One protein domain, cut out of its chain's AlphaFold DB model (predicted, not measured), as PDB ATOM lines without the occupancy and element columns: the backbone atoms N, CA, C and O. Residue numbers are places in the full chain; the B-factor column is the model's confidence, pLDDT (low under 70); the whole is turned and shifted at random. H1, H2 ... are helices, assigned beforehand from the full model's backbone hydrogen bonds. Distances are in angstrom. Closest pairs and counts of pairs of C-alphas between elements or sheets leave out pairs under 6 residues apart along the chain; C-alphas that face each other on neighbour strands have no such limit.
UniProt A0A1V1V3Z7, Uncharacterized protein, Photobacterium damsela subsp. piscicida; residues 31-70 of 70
ATOM      1  N   LEU A  31     -28.151 -99.578  72.860       76.81
ATOM      2  CA  LEU A  31     -29.518-100.075  72.733       76.81
ATOM      3  C   LEU A  31     -29.915-100.862  73.979       76.81
ATOM      4  O   LEU A  31     -29.089-101.549  74.587       76.81
ATOM      5  N   ASP A  32     -31.199-100.820  74.328       84.94
ATOM      6  CA  ASP A  32     -31.732-101.759  75.308       84.94
ATOM      7  C   ASP A  32     -31.722-103.201  74.763       84.94
ATOM      8  O   ASP A  32     -31.699-103.455  73.553       84.94
ATOM      9  N   LYS A  33     -31.708-104.179  75.680       82.75
ATOM     10  CA  LYS A  33     -31.641-105.602  75.312       82.75
ATOM     11  C   LYS A  33     -32.791-106.033  74.385       82.75
ATOM     12  O   LYS A  33     -32.500-106.744  73.423       82.75
ATOM     13  N   PRO A  34     -34.062-105.640  74.612       89.06
ATOM     14  CA  PRO A  34     -35.153-105.990  73.698       89.06
ATOM     15  C   PRO A  34     -34.936-105.496  72.264       89.06
ATOM     16  O   PRO A  34     -35.124-106.259  71.316       89.06
ATOM     17  N   THR A  35     -34.496-104.248  72.097       88.38
ATOM     18  CA  THR A  35     -34.238-103.644  70.785       88.38
ATOM     19  C   THR A  35     -33.107-104.368  70.067       88.38
ATOM     20  O   THR A  35     -33.230-104.706  68.889       88.38
ATOM     21  N   LEU A  36     -32.043-104.698  70.798       86.62
ATOM     22  CA  LEU A  36     -30.904-105.446  70.279       86.62
ATOM     23  C   LEU A  36     -31.296-106.855  69.806       86.62
ATOM     24  O   LEU A  36     -30.916-107.270  68.711       86.62
ATOM     25  N   VAL A  37     -32.098-107.575  70.596       87.50
ATOM     26  CA  VAL A  37     -32.608-108.912  70.240       87.50
ATOM     27  C   VAL A  37     -33.503-108.852  69.001       87.50
ATOM     28  O   VAL A  37     -33.408-109.721  68.133       87.50
ATOM     29  N   ASN A  38     -34.351-107.826  68.890       91.31
ATOM     30  CA  ASN A  38     -35.223-107.643  67.733       91.31
ATOM     31  C   ASN A  38     -34.422-107.375  66.449       91.31
ATOM     32  O   ASN A  38     -34.635-108.044  65.437       91.31
ATOM     33  N   LEU A  39     -33.460-106.449  66.494       88.81
ATOM     34  CA  LEU A  39     -32.588-106.156  65.354       88.81
ATOM     35  C   LEU A  39     -31.786-107.387  64.924       88.81
ATOM     36  O   LEU A  39     -31.740-107.710  63.738       88.81
ATOM     37  N   PHE A  40     -31.227-108.132  65.880       85.88
ATOM     38  CA  PHE A  40     -30.494-109.360  65.579       85.88
ATOM     39  C   PHE A  40     -31.391-110.435  64.950       85.88
ATOM     40  O   PHE A  40     -30.995-111.089  63.986       85.88
ATOM     41  N   SER A  41     -32.628-110.578  65.430       89.00
ATOM     42  CA  SER A  41     -33.601-111.523  64.866       89.00
ATOM     43  C   SER A  41     -33.974-111.172  63.424       89.00
ATOM     44  O   SER A  41     -34.007-112.058  62.571       89.00
ATOM     45  N   ARG A  42     -34.200-109.884  63.130       90.69
ATOM     46  CA  ARG A  42     -34.450-109.391  61.764       90.69
ATOM     47  C   ARG A  42     -33.255-109.647  60.845       90.69
ATOM     48  O   ARG A  42     -33.439-110.112  59.725       90.69
ATOM     49  N   TYR A  43     -32.037-109.422  61.335       86.50
ATOM     50  CA  TYR A  43     -30.821-109.705  60.573       86.50
ATOM     51  C   TYR A  43     -30.689-111.195  60.210       86.50
ATOM     52  O   TYR A  43     -30.451-111.514  59.048       86.50
ATOM     53  N   ILE A  44     -30.930-112.120  61.152       83.19
ATOM     54  CA  ILE A  44     -30.929-113.573  60.870       83.19
ATOM     55  C   ILE A  44     -31.977-113.943  59.806       83.19
ATOM     56  O   ILE A  44     -31.780-114.884  59.040       83.19
ATOM     57  N   GLN A  45     -33.082-113.199  59.733       87.44
ATOM     58  CA  GLN A  45     -34.130-113.378  58.722       87.44
ATOM     59  C   GLN A  45     -33.779-112.762  57.353       87.44
ATOM     60  O   GLN A  45     -34.574-112.871  56.422       87.44
ATOM     61  N   GLY A  46     -32.595-112.153  57.207       82.81
ATOM     62  CA  GLY A  46     -32.096-111.584  55.952       82.81
ATOM     63  C   GLY A  46     -32.375-110.091  55.765       82.81
ATOM     64  O   GLY A  46     -32.178-109.569  54.669       82.81
ATOM     65  N   ASP A  47     -32.834-109.389  56.803       87.81
ATOM     66  CA  ASP A  47     -33.054-107.944  56.745       87.81
ATOM     67  C   ASP A  47     -31.729-107.176  56.868       87.81
ATOM     68  O   ASP A  47     -31.200-106.956  57.962       87.81
ATOM     69  N   MET A  48     -31.203-106.737  55.727       85.38
ATOM     70  CA  MET A  48     -29.938-106.002  55.648       85.38
ATOM     71  C   MET A  48     -30.007-104.611  56.297       85.38
ATOM     72  O   MET A  48     -28.989-104.109  56.760       85.38
ATOM     73  N   THR A  49     -31.196-104.011  56.429       89.56
ATOM     74  CA  THR A  49     -31.337-102.727  57.146       89.56
ATOM     75  C   THR A  49     -31.095-102.903  58.643       89.56
ATOM     76  O   THR A  49     -30.527-102.034  59.303       89.56
ATOM     77  N   ALA A  50     -31.458-104.070  59.186       86.75
ATOM     78  CA  ALA A  50     -31.156-104.417  60.566       86.75
ATOM     79  C   ALA A  50     -29.649-104.638  60.772       86.75
ATOM     80  O   ALA A  50     -29.134-104.303  61.836       86.75
ATOM     81  N   GLN A  51     -28.931-105.139  59.757       83.38
ATOM     82  CA  GLN A  51     -27.469-105.229  59.792       83.38
ATOM     83  C   GLN A  51     -26.830-103.842  59.906       83.38
ATOM     84  O   GLN A  51     -26.018-103.630  60.798       83.38
ATOM     85  N   GLU A  52     -27.204-102.903  59.036       84.12
ATOM     86  CA  GLU A  52     -26.653-101.540  59.038       84.12
ATOM     87  C   GLU A  52     -26.880-100.841  60.386       84.12
ATOM     88  O   GLU A  52     -25.967-100.225  60.939       84.12
ATOM     89  N   GLN A  53     -28.071-101.019  60.961       87.44
ATOM     90  CA  GLN A  53     -28.411-100.498  62.283       87.44
ATOM     91  C   GLN A  53     -27.540-101.125  63.386       87.44
ATOM     92  O   GLN A  53     -26.999-100.412  64.229       87.44
ATOM     93  N   LEU A  54     -27.336-102.449  63.355       83.69
ATOM     94  CA  LEU A  54     -26.437-103.139  64.288       83.69
ATOM     95  C   LEU A  54     -24.979-102.670  64.141       83.69
ATOM     96  O   LEU A  54     -24.294-102.532  65.151       83.69
ATOM     97  N   GLU A  55     -24.494-102.412  62.920       80.69
ATOM     98  CA  GLU A  55     -23.129-101.907  62.682       80.69
ATOM     99  C   GLU A  55     -22.942-100.475  63.210       80.69
ATOM    100  O   GLU A  55     -21.859-100.145  63.690       80.69
ATOM    101  N   SER A  56     -23.986 -99.643  63.161       82.19
ATOM    102  CA  SER A  56     -23.966 -98.271  63.690       82.19
ATOM    103  C   SER A  56     -24.074 -98.214  65.218       82.19
ATOM    104  O   SER A  56     -23.387 -97.419  65.862       82.19
ATOM    105  N   ASP A  57     -24.939 -99.039  65.813       80.50
ATOM    106  CA  ASP A  57     -25.320 -98.905  67.227       80.50
ATOM    107  C   ASP A  57     -24.447 -99.725  68.188       80.50
ATOM    108  O   ASP A  57     -24.450 -99.493  69.405       80.50
ATOM    109  N   ILE A  58     -23.688-100.685  67.654       75.19
ATOM    110  CA  ILE A  58     -22.729-101.491  68.406       75.19
ATOM    111  C   ILE A  58     -21.326-100.919  68.183       75.19
ATOM    112  O   ILE A  58     -20.675-101.171  67.170       75.19
ATOM    113  N   ILE A  59     -20.827-100.177  69.171       64.50
ATOM    114  CA  ILE A  59     -19.524 -99.508  69.117       64.50
ATOM    115  C   ILE A  59     -18.480-100.348  69.873       64.50
ATOM    116  O   ILE A  59     -18.729-100.874  70.959       64.50
ATOM    117  N   GLY A  60     -17.271-100.468  69.310       56.81
ATOM    118  CA  GLY A  60     -16.131-101.122  69.974       56.81
ATOM    119  C   GLY A  60     -15.994-102.632  69.735       56.81
ATOM    120  O   GLY A  60     -15.189-103.287  70.393       56.81
ATOM    121  N   THR A  61     -16.730-103.211  68.785       58.25
ATOM    122  CA  THR A  61     -16.708-104.659  68.483       58.25
ATOM    123  C   THR A  61     -15.653-105.114  67.490       58.25
ATOM    124  O   THR A  61     -15.552-106.307  67.205       58.25
ATOM    125  N   ILE A  62     -14.805-104.225  66.983       46.81
ATOM    126  CA  ILE A  62     -13.767-104.653  66.048       46.81
ATOM    127  C   ILE A  62     -12.609-105.328  66.805       46.81
ATOM    128  O   ILE A  62     -11.676-104.706  67.312       46.81
ATOM    129  N   HIS A  63     -12.705-106.659  66.850       50.81
ATOM    130  CA  HIS A  63     -11.620-107.633  66.994       50.81
ATOM    131  C   HIS A  63     -10.884-107.736  68.338       50.81
ATOM    132  O   HIS A  63     -10.066-108.642  68.476       50.81
ATOM    133  N   HIS A  64     -11.145-106.901  69.349       49.56
ATOM    134  CA  HIS A  64     -10.355-106.961  70.594       49.56
ATOM    135  C   HIS A  64     -10.609-108.217  71.433       49.56
ATOM    136  O   HIS A  64      -9.663-108.784  71.982       49.56
ATOM    137  N   GLN A  65     -11.846-108.719  71.470       48.53
ATOM    138  CA  GLN A  65     -12.160-109.949  72.204       48.53
ATOM    139  C   GLN A  65     -11.488-111.189  71.586       48.53
ATOM    140  O   GLN A  65     -11.089-112.089  72.321       48.53
ATOM    141  N   TYR A  66     -11.296-111.207  70.261       50.38
ATOM    142  CA  TYR A  66     -10.559-112.265  69.561       50.38
ATOM    143  C   TYR A  66      -9.039-112.041  69.590       50.38
ATOM    144  O   TYR A  66      -8.294-113.009  69.682       50.38
ATOM    145  N   LYS A  67      -8.561-110.787  69.593       47.97
ATOM    146  CA  LYS A  67      -7.133-110.463  69.775       47.97
ATOM    147  C   LYS A  67      -6.608-110.785  71.169       47.97
ATOM    148  O   LYS A  67      -5.444-111.113  71.290       47.97
ATOM    149  N   LYS A  68      -7.427-110.689  72.223       51.34
ATOM    150  CA  LYS A  68      -6.998-111.070  73.584       51.34
ATOM    151  C   LYS A  68      -6.744-112.579  73.734       51.34
ATOM    152  O   LYS A  68      -6.158-112.976  74.734       51.34
ATOM    153  N   GLY A  69      -7.221-113.399  72.792       48.22
ATOM    154  CA  GLY A  69      -7.071-114.859  72.802       48.22
ATOM    155  C   GLY A  69      -6.253-115.445  71.644       48.22
ATOM    156  O   GLY A  69      -6.140-116.669  71.589       48.22
ATOM    157  N   LEU A  70      -5.727-114.605  70.743       45.47
ATOM    158  CA  LEU A  70      -4.692-114.941  69.754       45.47
ATOM    159  C   LEU A  70      -3.324-114.548  70.319       45.47
ATOM    160  O   LEU A  70      -2.374-115.331  70.119       45.47
TER     161      LEU A  70
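AT A GLANCE: This is residues 31 to 70 of the 70 residues of an uncharacterized protein of Photobacterium damsela subsp. piscicida (UniProt A0A1V1V3Z7). Two helices, H1 and H2, fold back on each other as a helical hairpin, and beyond H2 a thin tail sticks out with residues 59 to 70, of which 64 to 67 make the very short helix H3. The tail makes much of the length, and H3 touches neither of the other helices. The printed part has 40 residues with three named helices, in the order H1, H2, H3, and no named strand; the class is all helix. The whole is loose, with a radius of gyration of the C-alphas of 11.9 A, and the C-alphas span 32 by 21 by 14 A.

HOW THE PARTS SIT: Start with the longest helix, H1, residues 33 to 44, and look from there to H2, residues 48 to 57. The two touch, and their closest C-alphas are those of Leu 39 and Ala 50, 5.3 A apart. They run opposite ways at a steep tilt of 38 degrees, only just past shallow, and form a helical hairpin. Farther out, H3, residues 64 to 67, is apart from both H1 and H2. In H1 and H2 every O i to N i+4 pair is within hydrogen-bond range; H3 is too short for such a pair, and its one O i to N i+3 pair is within range.

IN THESE COORDINATES: Find C-alpha 33 at (-31.641, -105.602, 75.312); from there H1 runs 16.5 A to C-alpha 44 at (-30.929, -113.573, 60.870). H2 begins at C-alpha 48 and covers 14.3 A to C-alpha 57. H3 covers 4.8 A from its first C-alpha to C-alpha 67 at (-7.133, -110.463, 69.775).

THE WHOLE: Look at Pro 34 and Leu 70 for the two C-alphas farthest apart, 32.0 A. The printed part has no cut and ends at residue 70, the chain's last. The link from H1 to H2 is tight, with 3 residues, and that from H2 to H3 is short, with 6. The mean pLDDT of the printed part is 75.2, and residues 59 to 70 are under 70 in this model.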